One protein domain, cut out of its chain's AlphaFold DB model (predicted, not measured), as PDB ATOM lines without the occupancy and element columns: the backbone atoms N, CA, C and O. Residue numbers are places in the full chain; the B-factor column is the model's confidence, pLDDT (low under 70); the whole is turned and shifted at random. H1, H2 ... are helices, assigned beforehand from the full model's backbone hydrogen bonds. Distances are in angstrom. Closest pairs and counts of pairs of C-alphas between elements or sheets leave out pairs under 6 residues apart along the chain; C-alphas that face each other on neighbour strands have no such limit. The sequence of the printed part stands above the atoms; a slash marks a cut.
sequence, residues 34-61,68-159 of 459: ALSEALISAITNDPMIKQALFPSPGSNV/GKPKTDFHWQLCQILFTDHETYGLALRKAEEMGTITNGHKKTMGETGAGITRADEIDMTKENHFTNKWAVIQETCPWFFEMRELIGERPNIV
ATOM      1  N   ALA A  34      24.674   0.829   5.140       91.94
ATOM      2  CA  ALA A  34      23.855   1.992   4.816       91.94
ATOM      3  C   ALA A  34      24.353   2.695   3.545       91.94
ATOM      4  O   ALA A  34      23.555   2.979   2.648       91.94
ATOM      5  N   LEU A  35      25.666   2.909   3.415       92.38
ATOM      6  CA  LEU A  35      26.257   3.476   2.201       92.38
ATOM      7  C   LEU A  35      26.076   2.549   0.992       92.38
ATOM      8  O   LEU A  35      25.772   3.008  -0.111       92.38
ATOM      9  N   SER A  36      26.203   1.237   1.200       92.81
ATOM     10  CA  SER A  36      25.990   0.234   0.151       92.81
ATOM     11  C   SER A  36      24.535   0.214  -0.341       92.81
ATOM     12  O   SER A  36      24.280   0.189  -1.548       92.81
ATOM     13  N   GLU A  37      23.563   0.279   0.571       94.81
ATOM     14  CA  GLU A  37      22.138   0.382   0.241       94.81
ATOM     15  C   GLU A  37      21.797   1.717  -0.436       94.81
ATOM     16  O   GLU A  37      21.007   1.740  -1.387       94.81
ATOM     17  N   ALA A  38      22.425   2.818  -0.011       95.56
ATOM     18  CA  ALA A  38      22.286   4.124  -0.649       95.56
ATOM     19  C   ALA A  38      22.824   4.109  -2.090       95.56
ATOM     20  O   ALA A  38      22.148   4.600  -2.995       95.56
ATOM     21  N   LEU A  39      23.980   3.478  -2.329       96.06
ATOM     22  CA  LEU A  39      24.568   3.287  -3.660       96.06
ATOM     23  C   LEU A  39      23.629   2.511  -4.585       96.06
ATOM     24  O   LEU A  39      23.348   2.956  -5.702       96.06
ATOM     25  N   ILE A  40      23.111   1.371  -4.119       96.56
ATOM     26  CA  ILE A  40      22.156   0.566  -4.891       96.56
ATOM     27  C   ILE A  40      20.906   1.395  -5.194       96.56
ATOM     28  O   ILE A  40      20.487   1.457  -6.350       96.56
ATOM     29  N   SER A  41      20.357   2.079  -4.186       97.44
ATOM     30  CA  SER A  41      19.159   2.909  -4.321       97.44
ATOM     31  C   SER A  41      19.355   4.039  -5.331       97.44
ATOM     32  O   SER A  41      18.513   4.212  -6.213       97.44
ATOM     33  N   ALA A  42      20.474   4.765  -5.264       97.12
ATOM     34  CA  ALA A  42      20.809   5.843  -6.193       97.12
ATOM     35  C   ALA A  42      20.889   5.341  -7.644       97.12
ATOM     36  O   ALA A  42      20.303   5.947  -8.540       97.12
ATOM     37  N   ILE A  43      21.524   4.185  -7.875       97.12
ATOM     38  CA  ILE A  43      21.591   3.568  -9.207       97.12
ATOM     39  C   ILE A  43      20.207   3.105  -9.669       97.12
ATOM     40  O   ILE A  43      19.874   3.260 -10.839       97.12
ATOM     41  N   THR A  44      19.389   2.495  -8.807       97.38
ATOM     42  CA  THR A  44      18.094   1.942  -9.234       97.38
ATOM     43  C   THR A  44      17.012   2.992  -9.438       97.38
ATOM     44  O   THR A  44      16.149   2.786 -10.294       97.38
ATOM     45  N   ASN A  45      17.051   4.081  -8.666       97.31
ATOM     46  CA  ASN A  45      16.038   5.135  -8.683       97.31
ATOM     47  C   ASN A  45      16.239   6.119  -9.841       97.31
ATOM     48  O   ASN A  45      15.257   6.685 -10.319       97.31
ATOM     49  N   ASP A  46      17.473   6.285 -10.330       96.94
ATOM     50  CA  ASP A  46      17.760   7.075 -11.524       96.94
ATOM     51  C   ASP A  46      17.912   6.161 -12.762       96.94
ATOM     52  O   ASP A  46      18.951   5.514 -12.952       96.94
ATOM     53  N   PRO A  47      16.903   6.096 -13.654       94.62
ATOM     54  CA  PRO A  47      16.959   5.239 -14.834       94.62
ATOM     55  C   PRO A  47      18.054   5.657 -15.824       94.62
ATOM     56  O   PRO A  47      18.540   4.800 -16.564       94.62
ATOM     57  N   MET A  48      18.466   6.931 -15.845       92.50
ATOM     58  CA  MET A  48      19.556   7.394 -16.702       92.50
ATOM     59  C   MET A  48      20.903   6.895 -16.192       92.50
ATOM     60  O   MET A  48      21.664   6.336 -16.983       92.50
ATOM     61  N   ILE A  49      21.182   7.035 -14.892       94.75
ATOM     62  CA  ILE A  49      22.410   6.499 -14.281       94.75
ATOM     63  C   ILE A  49      22.438   4.977 -14.433       94.75
ATOM     64  O   ILE A  49      23.442   4.424 -14.886       94.75
ATOM     65  N   LYS A  50      21.317   4.298 -14.164       95.38
ATOM     66  CA  LYS A  50      21.189   2.852 -14.371       95.38
ATOM     67  C   LYS A  50      21.531   2.444 -15.797       95.38
ATOM     68  O   LYS A  50      22.344   1.548 -15.995       95.38
ATOM     69  N   GLN A  51      20.915   3.085 -16.789       92.31
ATOM     70  CA  GLN A  51      21.104   2.735 -18.195       92.31
ATOM     71  C   GLN A  51      22.511   3.084 -18.694       92.31
ATOM     72  O   GLN A  51      23.051   2.358 -19.527       92.31
ATOM     73  N   ALA A  52      23.105   4.170 -18.200       91.00
ATOM     74  CA  ALA A  52      24.446   4.588 -18.587       91.00
ATOM     75  C   ALA A  52      25.543   3.703 -17.976       91.00
ATOM     76  O   ALA A  52      26.521   3.377 -18.652       91.00
ATOM     77  N   LEU A  53      25.387   3.298 -16.712       92.69
ATOM     78  CA  LEU A  53      26.369   2.466 -16.014       92.69
ATOM     79  C   LEU A  53      26.187   0.971 -16.303       92.69
ATOM     80  O   LEU A  53      27.182   0.260 -16.473       92.69
ATOM     81  N   PHE A  54      24.933   0.522 -16.405       93.06
ATOM     82  CA  PHE A  54      24.517  -0.871 -16.594       93.06
ATOM     83  C   PHE A  54      23.488  -0.985 -17.732       93.06
ATOM     84  O   PHE A  54      22.315  -1.302 -17.498       93.06
ATOM     85  N   PRO A  55      23.895  -0.720 -18.987       90.75
ATOM     86  CA  PRO A  55      22.999  -0.862 -20.125       90.75
ATOM     87  C   PRO A  55      22.467  -2.295 -20.219       90.75
ATOM     88  O   PRO A  55      23.192  -3.267 -20.002       90.75
ATOM     89  N   SER A  56      21.190  -2.439 -20.579       88.44
ATOM     90  CA  SER A  56      20.631  -3.763 -20.872       88.44
ATOM     91  C   SER A  56      21.390  -4.410 -22.039       88.44
ATOM     92  O   SER A  56      21.789  -3.693 -22.963       88.44
ATOM     93  N   PRO A  57      21.570  -5.745 -22.049       90.69
ATOM     94  CA  PRO A  57      22.245  -6.437 -23.142       90.69
ATOM     95  C   PRO A  57      21.698  -6.012 -24.513       90.69
ATOM     96  O   PRO A  57      20.493  -6.059 -24.751       90.69
ATOM     97  N   GLY A  58      22.585  -5.562 -25.405       84.12
ATOM     98  CA  GLY A  58      22.230  -5.079 -26.747       84.12
ATOM     99  C   GLY A  58      21.858  -3.592 -26.848       84.12
ATOM    100  O   GLY A  58      21.746  -3.081 -27.958       84.12
ATOM    101  N   SER A  59      21.727  -2.872 -25.729       72.75
ATOM    102  CA  SER A  59      21.517  -1.420 -25.694       72.75
ATOM    103  C   SER A  59      22.841  -0.690 -25.465       72.75
ATOM    104  O   SER A  59      23.024  -0.016 -24.452       72.75
ATOM    105  N   ASN A  60      23.777  -0.788 -26.406       64.25
ATOM    106  CA  ASN A  60      24.940   0.092 -26.365       64.25
ATOM    107  C   ASN A  60      24.441   1.512 -26.657       64.25
ATOM    108  O   ASN A  60      24.078   1.812 -27.792       64.25
ATOM    109  N   VAL A  61      24.458   2.406 -25.663       58.75
ATOM    110  CA  VAL A  61      24.154   3.847 -25.833       58.75
ATOM    111  C   VAL A  61      25.273   4.563 -26.613       58.75
ATOM    112  O   VAL A  61      25.451   5.775 -26.531       58.75
ATOM    113  N   GLY A  68      26.811  11.184 -26.601       81.19
ATOM    114  CA  GLY A  68      26.400  10.811 -25.246       81.19
ATOM    115  C   GLY A  68      27.404  11.314 -24.210       81.19
ATOM    116  O   GLY A  68      28.600  11.331 -24.488       81.19
ATOM    117  N   LYS A  69      26.933  11.681 -23.009       84.88
ATOM    118  CA  LYS A  69      27.832  11.928 -21.871       84.88
ATOM    119  C   LYS A  69      28.708  10.683 -21.637       84.88
ATOM    120  O   LYS A  69      28.179   9.567 -21.691       84.88
ATOM    121  N   PRO A  70      30.017  10.832 -21.388       85.56
ATOM    122  CA  PRO A  70      30.882   9.704 -21.082       85.56
ATOM    123  C   PRO A  70      30.468   9.022 -19.773       85.56
ATOM    124  O   PRO A  70      29.887   9.635 -18.878       85.56
ATOM    125  N   LYS A  71      30.819   7.739 -19.625       87.81
ATOM    126  CA  LYS A  71      30.497   6.944 -18.426       87.81
ATOM    127  C   LYS A  71      31.014   7.587 -17.128       87.81
ATOM    128  O   LYS A  71      30.367   7.480 -16.092       87.81
ATOM    129  N   THR A  72      32.145   8.294 -17.190       87.31
ATOM    130  CA  THR A  72      32.714   9.026 -16.047       87.31
ATOM    131  C   THR A  72      31.788  10.094 -15.494       87.31
ATOM    132  O   THR A  72      31.759  10.272 -14.284       87.31
ATOM    133  N   ASP A  73      31.001  10.762 -16.336       89.12
ATOM    134  CA  ASP A  73      30.085  11.811 -15.878       89.12
ATOM    135  C   ASP A  73      28.945  11.224 -15.052       89.12
ATOM    136  O   ASP A  73      28.438  11.871 -14.140       89.12
ATOM    137  N   PHE A  74      28.539   9.993 -15.366       93.50
ATOM    138  CA  PHE A  74      27.535   9.270 -14.593       93.50
ATOM    139  C   PHE A  74      28.114   8.713 -13.292       93.50
ATOM    140  O   PHE A  74      27.430   8.757 -12.275       93.50
ATOM    141  N   HIS A  75      29.373   8.254 -13.283       94.06
ATOM    142  CA  HIS A  75      30.059   7.932 -12.025       94.06
ATOM    143  C   HIS A  75      30.173   9.169 -11.127       94.06
ATOM    144  O   HIS A  75      29.900   9.085  -9.937       94.06
ATOM    145  N   TRP A  76      30.510  10.325 -11.701       91.94
ATOM    146  CA  TRP A  76      30.596  11.576 -10.958       91.94
ATOM    147  C   TRP A  76      29.243  12.024 -10.394       91.94
ATOM    148  O   TRP A  76      29.150  12.335  -9.212       91.94
ATOM    149  N   GLN A  77      28.179  11.986 -11.204       94.81
ATOM    150  CA  GLN A  77      26.815  12.256 -10.728       94.81
ATOM    151  C   GLN A  77      26.423  11.323  -9.578       94.81
ATOM    152  O   GLN A  77      25.836  11.766  -8.596       94.81
ATOM    153  N   LEU A  78      26.793  10.044  -9.664       96.38
ATOM    154  CA  LEU A  78      26.552   9.086  -8.592       96.38
ATOM    155  C   LEU A  78      27.332   9.441  -7.315       96.38
ATOM    156  O   LEU A  78      26.759   9.394  -6.231       96.38
ATOM    157  N   CYS A  79      28.597   9.861  -7.429       95.69
ATOM    158  CA  CYS A  79      29.373  10.368  -6.294       95.69
ATOM    159  C   CYS A  79      28.713  11.593  -5.650       95.69
ATOM    160  O   CYS A  79      28.637  11.662  -4.427       95.69
ATOM    161  N   GLN A  80      28.203  12.534  -6.448       95.00
ATOM    162  CA  GLN A  80      27.486  13.698  -5.927       95.00
ATOM    163  C   GLN A  80      26.229  13.276  -5.159       95.00
ATOM    164  O   GLN A  80      26.035  13.722  -4.032       95.00
ATOM    165  N   ILE A  81      25.414  12.369  -5.704       96.44
ATOM    166  CA  ILE A  81      24.203  11.881  -5.021       96.44
ATOM    167  C   ILE A  81      24.542  11.212  -3.682       96.44
ATOM    168  O   ILE A  81      23.823  11.407  -2.707       96.44
ATOM    169  N   LEU A  82      25.624  10.434  -3.624       96.25
ATOM    170  CA  LEU A  82      25.970   9.665  -2.425       96.25
ATOM    171  C   LEU A  82      26.667  10.488  -1.357       96.25
ATOM    172  O   LEU A  82      26.412  10.291  -0.172       96.25
ATOM    173  N   PHE A  83      27.571  11.373  -1.765       96.50
ATOM    174  CA  PHE A  83      28.490  11.999  -0.828       96.50
ATOM    175  C   PHE A  83      28.144  13.445  -0.496       96.50
ATOM    176  O   PHE A  83      28.654  13.921   0.509       96.50
ATOM    177  N   THR A  84      27.273  14.138  -1.242       95.00
ATOM    178  CA  THR A  84      26.945  15.553  -0.947       95.00
ATOM    179  C   THR A  84      26.439  15.743   0.484       95.00
ATOM    180  O   THR A  84      26.923  16.629   1.187       95.00
ATOM    181  N   ASP A  85      25.544  14.859   0.934       93.88
ATOM    182  CA  ASP A  85      24.944  14.908   2.275       93.88
ATOM    183  C   ASP A  85      25.614  13.947   3.274       93.88
ATOM    184  O   ASP A  85      25.163  13.800   4.409       93.88
ATOM    185  N   HIS A  86      26.699  13.279   2.875       94.94
ATOM    186  CA  HIS A  86      27.378  12.311   3.730       94.94
ATOM    187  C   HIS A  86      28.224  13.018   4.794       94.94
ATOM    188  O   HIS A  86      29.086  13.835   4.469       94.94
ATOM    189  N   GLU A  87      28.057  12.640   6.065       93.75
ATOM    190  CA  GLU A  87      28.701  13.307   7.209       93.75
ATOM    191  C   GLU A  87      30.235  13.324   7.101       93.75
ATOM    192  O   GLU A  87      30.863  14.371   7.255       93.75
ATOM    193  N   THR A  88      30.845  12.178   6.782       92.06
ATOM    194  CA  THR A  88      32.306  12.049   6.646       92.06
ATOM    195  C   THR A  88      32.844  12.595   5.321       92.06
ATOM    196  O   THR A  88      33.790  13.383   5.309       92.06
ATOM    197  N   TYR A  89      32.263  12.182   4.191       92.62
ATOM    198  CA  TYR A  89      32.848  12.426   2.868       92.62
ATOM    199  C   TYR A  89      32.355  13.709   2.187       92.62
ATOM    200  O   TYR A  89      33.034  14.213   1.293       92.62
ATOM    201  N   GLY A  90      31.231  14.294   2.611       93.31
ATOM    202  CA  GLY A  90      30.647  15.458   1.935       93.31
ATOM    203  C   GLY A  90      31.464  16.737   2.059       93.31
ATOM    204  O   GLY A  90      31.456  17.579   1.160       93.31
ATOM    205  N   LEU A  91      32.237  16.893   3.138       93.44
ATOM    206  CA  LEU A  91      33.194  17.996   3.240       93.44
ATOM    207  C   LEU A  91      34.380  17.801   2.283       93.44
ATOM    208  O   LEU A  91      34.792  18.751   1.619       93.44
ATOM    209  N   ALA A  92      34.899  16.574   2.188       93.50
ATOM    210  CA  ALA A  92      36.008  16.246   1.298       93.50
ATOM    211  C   ALA A  92      35.612  16.395  -0.179       93.50
ATOM    212  O   ALA A  92      36.375  16.975  -0.950       93.50
ATOM    213  N   LEU A  93      34.403  15.958  -0.555       94.44
ATOM    214  CA  LEU A  93      33.881  16.111  -1.913       94.44
ATOM    215  C   LEU A  93      33.771  17.591  -2.309       94.44
ATOM    216  O   LEU A  93      34.315  17.983  -3.339       94.44
ATOM    217  N   ARG A  94      33.142  18.425  -1.468       93.75
ATOM    218  CA  ARG A  94      33.020  19.874  -1.726       93.75
ATOM    219  C   ARG A  94      34.380  20.549  -1.849       93.75
ATOM    220  O   ARG A  94      34.584  21.357  -2.748       93.75
ATOM    221  N   LYS A  95      35.328  20.177  -0.985       93.94
ATOM    222  CA  LYS A  95      36.696  20.689  -1.069       93.94
ATOM    223  C   LYS A  95      37.372  20.260  -2.372       93.94
ATOM    224  O   LYS A  95      38.025  21.078  -3.005       93.94
ATOM    225  N   ALA A  96      37.194  19.017  -2.818       92.56
ATOM    226  CA  ALA A  96      37.731  18.553  -4.096       92.56
ATOM    227  C   ALA A  96      37.127  19.303  -5.300       92.56
ATOM    228  O   ALA A  96      37.861  19.670  -6.220       92.56
ATOM    229  N   GLU A  97      35.820  19.584  -5.283       92.38
ATOM    230  CA  GLU A  97      35.140  20.402  -6.299       92.38
ATOM    231  C   GLU A  97      35.664  21.842  -6.330       92.38
ATOM    232  O   GLU A  97      35.969  22.378  -7.402       92.38
ATOM    233  N   GLU A  98      35.814  22.455  -5.157       94.12
ATOM    234  CA  GLU A  98      36.368  23.797  -5.001       94.12
ATOM    235  C   GLU A  98      37.806  23.858  -5.525       94.12
ATOM    236  O   GLU A  98      38.121  24.685  -6.383       94.12
ATOM    237  N   MET A  99      38.664  22.923  -5.103       94.44
ATOM    238  CA  MET A  99      40.045  22.832  -5.583       94.44
ATOM    239  C   MET A  99      40.106  22.648  -7.102       94.44
ATOM    240  O   MET A  99      40.931  23.286  -7.758       94.44
ATOM    241  N   GLY A 100      39.237  21.815  -7.683       92.75
ATOM    242  CA  GLY A 100      39.156  21.629  -9.132       92.75
ATOM    243  C   GLY A 100      38.732  22.902  -9.871       92.75
ATOM    244  O   GLY A 100      39.308  23.236 -10.907       92.75
ATOM    245  N   THR A 101      37.772  23.644  -9.320       93.94
ATOM    246  CA  THR A 101      37.281  24.910  -9.885       93.94
ATOM    247  C   THR A 101      38.362  25.988  -9.849       93.94
ATOM    248  O   THR A 101      38.659  26.594 -10.880       93.94
ATOM    249  N   ILE A 102      39.013  26.166  -8.696       95.50
ATOM    250  CA  ILE A 102      40.123  27.111  -8.512       95.50
ATOM    251  C   ILE A 102      41.279  26.762  -9.457       95.50
ATOM    252  O   ILE A 102      41.777  27.627 -10.178       95.50
ATOM    253  N   THR A 103      41.658  25.482  -9.528       95.19
ATOM    254  CA  THR A 103      42.741  25.016 -10.409       95.19
ATOM    255  C   THR A 103      42.421  25.284 -11.878       95.19
ATOM    256  O   THR A 103      43.281  25.765 -12.609       95.19
ATOM    257  N   ASN A 104      41.189  25.033 -12.331       92.75
ATOM    258  CA  ASN A 104      40.786  25.327 -13.710       92.75
ATOM    259  C   ASN A 104      40.769  26.834 -14.009       92.75
ATOM    260  O   ASN A 104      41.208  27.238 -15.088       92.75
ATOM    261  N   GLY A 105      40.332  27.662 -13.055       94.00
ATOM    262  CA  GLY A 105      40.405  29.120 -13.161       94.00
ATOM    263  C   GLY A 105      41.848  29.601 -13.329       94.00
ATOM    264  O   GLY A 105      42.173  30.280 -14.302       94.00
ATOM    265  N   HIS A 106      42.749  29.154 -12.454       94.00
ATOM    266  CA  HIS A 106      44.172  29.477 -12.551       94.00
ATOM    267  C   HIS A 106      44.832  28.887 -13.803       94.00
ATOM    268  O   HIS A 106      45.684  29.540 -14.400       94.00
ATOM    269  N   LYS A 107      44.415  27.702 -14.269       91.44
ATOM    270  CA  LYS A 107      44.892  27.107 -15.528       91.44
ATOM    271  C   LYS A 107      44.557  27.992 -16.728       91.44
ATOM    272  O   LYS A 107      45.392  28.097 -17.620       91.44
ATOM    273  N   LYS A 108      43.389  28.645 -16.746       90.81
ATOM    274  CA  LYS A 108      43.027  29.623 -17.787       90.81
ATOM    275  C   LYS A 108      43.949  30.845 -17.730       90.81
ATOM    276  O   LYS A 108      44.593  31.157 -18.726       90.81
ATOM    277  N   THR A 109      44.110  31.446 -16.548       89.44
ATOM    278  CA  THR A 109      44.994  32.607 -16.337       89.44
ATOM    279  C   THR A 109      46.456  32.311 -16.698       89.44
ATOM    280  O   THR A 109      47.153  33.158 -17.259       89.44
ATOM    281  N   MET A 110      46.930  31.100 -16.396       87.31
ATOM    282  CA  MET A 110      48.298  30.656 -16.674       87.31
ATOM    283  C   MET A 110      48.492  30.202 -18.121       87.31
ATOM    284  O   MET A 110      49.564  30.419 -18.671       87.31
ATOM    285  N   GLY A 111      47.482  29.605 -18.760       81.56
ATOM    286  CA  GLY A 111      47.553  29.145 -20.150       81.56
ATOM    287  C   GLY A 111      47.784  30.280 -21.149       81.56
ATOM    288  O   GLY A 111      48.473  30.080 -22.143       81.56
ATOM    289  N   GLU A 112      47.291  31.482 -20.844       73.81
ATOM    290  CA  GLU A 112      47.551  32.692 -21.636       73.81
ATOM    291  C   GLU A 112      48.987  33.219 -21.472       73.81
ATOM    292  O   GLU A 112      49.516  33.852 -22.381       73.81
ATOM    293  N   THR A 113      49.639  32.953 -20.332       68.44
ATOM    294  CA  THR A 113      50.931  33.578 -19.969       68.44
ATOM    295  C   THR A 113      52.112  32.588 -19.946       68.44
ATOM    296  O   THR A 113      53.263  33.013 -19.939       68.44
ATOM    297  N   GLY A 114      51.867  31.274 -19.928       57.47
ATOM    298  CA  GLY A 114      52.862  30.263 -19.542       57.47
ATOM    299  C   GLY A 114      52.705  28.915 -20.243       57.47
ATOM    300  O   GLY A 114      52.761  27.866 -19.595       57.47
ATOM    301  N   ALA A 115      52.499  28.923 -21.561       74.12
ATOM    302  CA  ALA A 115      52.565  27.703 -22.361       74.12
ATOM    303  C   ALA A 115      53.949  27.038 -22.202       74.12
ATOM    304  O   ALA A 115      54.971  27.641 -22.515       74.12
ATOM    305  N   GLY A 116      53.972  25.797 -21.705       82.38
ATOM    306  CA  GLY A 116      55.189  24.983 -21.580       82.38
ATOM    307  C   GLY A 116      55.713  24.768 -20.160       82.38
ATOM    308  O   GLY A 116      56.588  23.928 -19.995       82.38
ATOM    309  N   ILE A 117      55.168  25.441 -19.139       88.06
ATOM    310  CA  ILE A 117      55.624  25.246 -17.754       88.06
ATOM    311  C   ILE A 117      54.950  24.012 -17.149       88.06
ATOM    312  O   ILE A 117      53.733  23.993 -16.892       88.06
ATOM    313  N   THR A 118      55.732  22.958 -16.926       88.88
ATOM    314  CA  THR A 118      55.227  21.665 -16.445       88.88
ATOM    315  C   THR A 118      55.293  21.531 -14.928       88.88
ATOM    316  O   THR A 118      54.457  20.829 -14.353       88.88
ATOM    317  N   ARG A 119      56.187  22.273 -14.267       92.81
ATOM    318  CA  ARG A 119      56.429  22.161 -12.824       92.81
ATOM    319  C   ARG A 119      56.731  23.506 -12.156       92.81
ATOM    320  O   ARG A 119      57.030  24.492 -12.823       92.81
ATOM    321  N   ALA A 120      56.634  23.541 -10.826       92.12
ATOM    322  CA  ALA A 120      56.848  24.751 -10.026       92.12
ATOM    323  C   ALA A 120      58.309  25.220 -10.004       92.12
ATOM    324  O   ALA A 120      58.568  26.416  -9.918       92.12
ATOM    325  N   ASP A 121      59.254  24.286 -10.084       94.44
ATOM    326  CA  ASP A 121      60.699  24.529 -10.065       94.44
ATOM    327  C   ASP A 121      61.224  25.175 -11.354       94.44
ATOM    328  O   ASP A 121      62.273  25.815 -11.339       94.44
ATOM    329  N   GLU A 122      60.477  25.078 -12.454       93.75
ATOM    330  CA  GLU A 122      60.781  25.780 -13.707       93.75
ATOM    331  C   GLU A 122      60.525  27.296 -13.612       93.75
ATOM    332  O   GLU A 122      60.985  28.066 -14.460       93.75
ATOM    333  N   ILE A 123      59.792  27.744 -12.588       92.94
ATOM    334  CA  ILE A 123      59.455  29.151 -12.391       92.94
ATOM    335  C   ILE A 123      60.563  29.828 -11.584       92.94
ATOM    336  O   ILE A 123      60.672  29.686 -10.367       92.94
ATOM    337  N   ASP A 124      61.372  30.626 -12.276       95.31
ATOM    338  CA  ASP A 124      62.417  31.439 -11.659       95.31
ATOM    339  C   ASP A 124      61.820  32.630 -10.885       95.31
ATOM    340  O   ASP A 124      61.669  33.733 -11.416       95.31
ATOM    341  N   MET A 125      61.506  32.402  -9.606       94.38
ATOM    342  CA  MET A 125      60.972  33.410  -8.678       94.38
ATOM    343  C   MET A 125      61.948  34.552  -8.363       94.38
ATOM    344  O   MET A 125      61.560  35.519  -7.712       94.38
ATOM    345  N   THR A 126      63.210  34.475  -8.807       95.81
ATOM    346  CA  THR A 126      64.178  35.565  -8.599       95.81
ATOM    347  C   THR A 126      63.951  36.741  -9.546       95.81
ATOM    348  O   THR A 126      64.418  37.848  -9.280       95.81
ATOM    349  N   LYS A 127      63.225  36.520 -10.646       93.75
ATOM    350  CA  LYS A 127      62.886  37.558 -11.618       93.75
ATOM    351  C   LYS A 127      61.536  38.159 -11.267       93.75
ATOM    352  O   LYS A 127      60.519  37.477 -11.306       93.75
ATOM    353  N   GLU A 128      61.510  39.453 -10.988       94.69
ATOM    354  CA  GLU A 128      60.258  40.189 -10.838       94.69
ATOM    355  C   GLU A 128      59.670  40.454 -12.228       94.69
ATOM    356  O   GLU A 128      60.173  41.267 -13.005       94.69
ATOM    357  N   ASN A 129      58.644  39.690 -12.596       92.25
ATOM    358  CA  ASN A 129      57.914  39.875 -13.839       92.25
ATOM    359  C   ASN A 129      56.414  39.657 -13.594       92.25
ATOM    360  O   ASN A 129      55.985  39.156 -12.556       92.25
ATOM    361  N   HIS A 130      55.589  40.040 -14.566       89.94
ATOM    362  CA  HIS A 130      54.137  39.895 -14.452       89.94
ATOM    363  C   HIS A 130      53.696  38.435 -14.215       89.94
ATOM    364  O   HIS A 130      52.695  38.193 -13.542       89.94
ATOM    365  N   PHE A 131      54.455  37.460 -14.725       91.56
ATOM    366  CA  PHE A 131      54.175  36.041 -14.530       91.56
ATOM    367  C   PHE A 131      54.496  35.572 -13.103       91.56
ATOM    368  O   PHE A 131      53.653  34.918 -12.498       91.56
ATOM    369  N   THR A 132      55.648  35.935 -12.526       93.56
ATOM    370  CA  THR A 132      56.027  35.566 -11.149       93.56
ATOM    371  C   THR A 132      55.129  36.232 -10.118       93.56
ATOM    372  O   THR A 132      54.764  35.585  -9.142       93.56
ATOM    373  N   ASN A 133      54.673  37.461 -10.379       93.31
ATOM    374  CA  ASN A 133      53.689  38.137  -9.532       93.31
ATOM    375  C   ASN A 133      52.345  37.393  -9.529       93.31
ATOM    376  O   ASN A 133      51.792  37.120  -8.466       93.31
ATOM    377  N   LYS A 134      51.835  37.000 -10.706       93.19
ATOM    378  CA  LYS A 134      50.620  36.172 -10.801       93.19
ATOM    379  C   LYS A 134      50.812  34.798 -10.166       93.19
ATOM    380  O   LYS A 134      49.920  34.317  -9.475       93.19
ATOM    381  N   TRP A 135      51.966  34.176 -10.384       94.12
ATOM    382  CA  TRP A 135      52.282  32.874  -9.814       94.12
ATOM    383  C   TRP A 135      52.358  32.917  -8.286       94.12
ATOM    384  O   TRP A 135      51.819  32.024  -7.647       94.12
ATOM    385  N   ALA A 136      52.930  33.968  -7.692       95.25
ATOM    386  CA  ALA A 136      52.953  34.146  -6.241       95.25
ATOM    387  C   ALA A 136      51.533  34.172  -5.647       95.25
ATOM    388  O   ALA A 136      51.273  33.482  -4.664       95.25
ATOM    389  N   VAL A 137      50.603  34.889  -6.291       95.25
ATOM    390  CA  VAL A 137      49.187  34.916  -5.883       95.25
ATOM    391  C   VAL A 137      48.555  33.526  -6.007       95.25
ATOM    392  O   VAL A 137      47.896  33.071  -5.080       95.25
ATOM    393  N   ILE A 138      48.792  32.822  -7.120       94.88
ATOM    394  CA  ILE A 138      48.279  31.458  -7.336       94.88
ATOM    395  C   ILE A 138      48.852  30.479  -6.310       94.88
ATOM    396  O   ILE A 138      48.145  29.593  -5.843       94.88
ATOM    397  N   GLN A 139      50.125  30.619  -5.954       95.12
ATOM    398  CA  GLN A 139      50.783  29.762  -4.976       95.12
ATOM    399  C   GLN A 139      50.231  29.993  -3.563       95.12
ATOM    400  O   GLN A 139      50.107  29.038  -2.799       95.12
ATOM    401  N   GLU A 140      49.875  31.235  -3.225       95.88
ATOM    402  CA  GLU A 140      49.230  31.576  -1.955       95.88
ATOM    403  C   GLU A 140      47.794  31.032  -1.878       95.88
ATOM    404  O   GLU A 140      47.406  30.460  -0.859       95.88
ATOM    405  N   THR A 141      47.014  31.147  -2.958       95.00
ATOM    406  CA  THR A 141      45.618  30.672  -2.993       95.00
ATOM    407  C   THR A 141      45.497  29.163  -3.209       95.00
ATOM    408  O   THR A 141      44.553  28.537  -2.725       95.00
ATOM    409  N   CYS A 142      46.424  28.569  -3.957       95.44
ATOM    410  CA  CYS A 142      46.365  27.196  -4.444       95.44
ATOM    411  C   CYS A 142      47.761  26.542  -4.423       95.44
ATOM    412  O   CYS A 142      48.348  26.268  -5.474       95.44
ATOM    413  N   PRO A 143      48.304  26.220  -3.235       96.19
ATOM    414  CA  PRO A 143      49.625  25.595  -3.131       96.19
ATOM    415  C   PRO A 143      49.682  24.199  -3.782       96.19
ATOM    416  O   PRO A 143      50.753  23.745  -4.170       96.19
ATOM    417  N   TRP A 144      48.530  23.546  -3.969       95.25
ATOM    418  CA  TRP A 144      48.348  22.257  -4.655       95.25
ATOM    419  C   TRP A 144      48.073  22.385  -6.166       95.25
ATOM    420  O   TRP A 144      47.629  21.424  -6.797       95.25
ATOM    421  N   PHE A 145      48.284  23.559  -6.774       95.44
ATOM    422  CA  PHE A 145      47.914  23.816  -8.171       95.44
ATOM    423  C   PHE A 145      48.502  22.796  -9.157       95.44
ATOM    424  O   PHE A 145      47.772  22.272  -9.996       95.44
ATOM    425  N   PHE A 146      49.806  22.507  -9.072       94.50
ATOM    426  CA  PHE A 146      50.457  21.592 -10.014       94.50
ATOM    427  C   PHE A 146      49.975  20.150  -9.854       94.50
ATOM    428  O   PHE A 146      49.664  19.525 -10.864       94.50
ATOM    429  N   GLU A 147      49.824  19.676  -8.615       94.50
ATOM    430  CA  GLU A 147      49.286  18.342  -8.313       94.50
ATOM    431  C   GLU A 147      47.857  18.195  -8.849       94.50
ATOM    432  O   GLU A 147      47.551  17.265  -9.592       94.50
ATOM    433  N   MET A 148      46.975  19.162  -8.566       94.31
ATOM    434  CA  MET A 148      45.601  19.129  -9.081       94.31
ATOM    435  C   MET A 148      45.545  19.263 -10.603       94.31
ATOM    436  O   MET A 148      44.704  18.635 -11.246       94.31
ATOM    437  N   ARG A 149      46.427  20.062 -11.211       92.50
ATOM    438  CA  ARG A 149      46.509  20.204 -12.669       92.50
ATOM    439  C   ARG A 149      46.933  18.897 -13.334       92.50
ATOM    440  O   ARG A 149      46.362  18.559 -14.370       92.50
ATOM    441  N   GLU A 150      47.909  18.200 -12.760       91.44
ATOM    442  CA  GLU A 150      48.373  16.885 -13.209       91.44
ATOM    443  C   GLU A 150      47.251  15.851 -13.087       91.44
ATOM    444  O   GLU A 150      46.854  15.283 -14.101       91.44
ATOM    445  N   LEU A 151      46.602  15.751 -11.921       90.38
ATOM    446  CA  LEU A 151      45.441  14.875 -11.706       90.38
ATOM    447  C   LEU A 151      44.290  15.143 -12.689       90.38
ATOM    448  O   LEU A 151      43.612  14.222 -13.147       90.38
ATOM    449  N   ILE A 152      44.033  16.410 -13.025       88.38
ATOM    450  CA  ILE A 152      43.033  16.776 -14.038       88.38
ATOM    451  C   ILE A 152      43.506  16.373 -15.442       88.38
ATOM    452  O   ILE A 152      42.685  15.938 -16.250       88.38
ATOM    453  N   GLY A 153      44.798  16.523 -15.743       84.50
ATOM    454  CA  GLY A 153      45.408  16.162 -17.024       84.50
ATOM    455  C   GLY A 153      45.459  14.654 -17.278       84.50
ATOM    456  O   GLY A 153      45.245  14.226 -18.409       84.50
ATOM    457  N   GLU A 154      45.652  13.856 -16.230       84.12
ATOM    458  CA  GLU A 154      45.668  12.390 -16.279       84.12
ATOM    459  C   GLU A 154      44.281  11.769 -16.484       84.12
ATOM    460  O   GLU A 154      44.173  10.561 -16.698       84.12
ATOM    461  N   ARG A 155      43.200  12.564 -16.448       76.31
ATOM    462  CA  ARG A 155      41.842  12.044 -16.640       76.31
ATOM    463  C   ARG A 155      41.737  11.343 -18.006       76.31
ATOM    464  O   ARG A 155      41.721  12.023 -19.037       76.31
ATOM    465  N   PRO A 156      41.535  10.010 -18.039       62.06
ATOM    466  CA  PRO A 156      41.618   9.208 -19.265       62.06
ATOM    467  C   PRO A 156      40.529   9.530 -20.301       62.06
ATOM    468  O   PRO A 156      40.609   9.082 -21.439       62.06
ATOM    469  N   ASN A 157      39.517  10.319 -19.927       59.84
ATOM    470  CA  ASN A 157      38.458  10.770 -20.831       59.84
ATOM    471  C   ASN A 157      38.697  12.146 -21.468       59.84
ATOM    472  O   ASN A 157      37.942  12.517 -22.362       59.84
ATOM    473  N   ILE A 158      39.703  12.910 -21.027       59.88
ATOM    474  CA  ILE A 158      40.022  14.224 -21.615       59.88
ATOM    475  C   ILE A 158      41.012  14.066 -22.769       59.88
ATOM    476  O   ILE A 158      40.892  14.744 -23.788       59.88
ATOM    477  N   VAL A 159      41.949  13.129 -22.638       51.19
ATOM    478  CA  VAL A 159      42.843  12.729 -23.719       51.19
ATOM    479  C   VAL A 159      42.368  11.357 -24.184       51.19
ATOM    480  O   VAL A 159      42.623  10.387 -23.474       51.19
TER     481      VAL A 159
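AT A GLANCE: This is residues 34 to 61 and 68 to 159 of the 459 residues of an uncharacterized protein of Piloderma croceum (strain F 1598) (UniProt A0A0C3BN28). Helices follow one another along a flat, loose model: at one end H1 and H2, which meet at a corner, pack on H3, and from the end of H3 the long H4 slants away to the other end. H6 crosses H4 near the middle of the model, while towards that other end H5 runs back beside H4 without clearly touching it, and residues 112 to 129 make a wide loop. The printed part has 120 residues with six named helices, H1 to H6 in chain order, and no named strand; the class is all helix. It is loose, with a radius of gyration of the C-alphas of 19.3 A and spans of 59 by 35 by 17 A.

IN THESE COORDINATES: H1 is residues 34 to 45, beginning at C-alpha 34 (23.855, 1.992, 4.816), and H2 is residues 47 to 53. H3, residues 71 to 83, is 18.4 A long. H4, residues 90 to 111, is 31.0 A long. H5, residues 130 to 141, is 17.0 A long. H6, residues 145 to 153, ends at C-alpha 153 (45.408, 16.162, -17.024).

HOW THE PARTS SIT: H3 touches H1 at a steep tilt of 50 degrees, opposite ways, the closest C-alphas being Leu 39 and Leu 82, 6.6 A apart. H3 and H4 only just touch, with 3 pairs of C-alphas within 8 A, the closest Phe 83 and Gly 90 at 4.9 A. H4 touches H6 with residues 99 to 107 alone, about perpendicular at 87 degrees, the closest C-alphas being Thr 103 and Phe 145 at 5.8 A. In all six helices every O i to N i+4 pair is within hydrogen-bond range.

THE WHOLE: The C-alphas of Pro 57 and Glu 128, the two farthest apart, are 61.4 A apart. Residues 62 to 67 are not printed, and C-alphas 61 and 68 are 7.3 A apart across the cut. The link from H4 to H5 is long. Residues 60 to 61, 113 to 114 and 156 to 159 have pLDDT under 70.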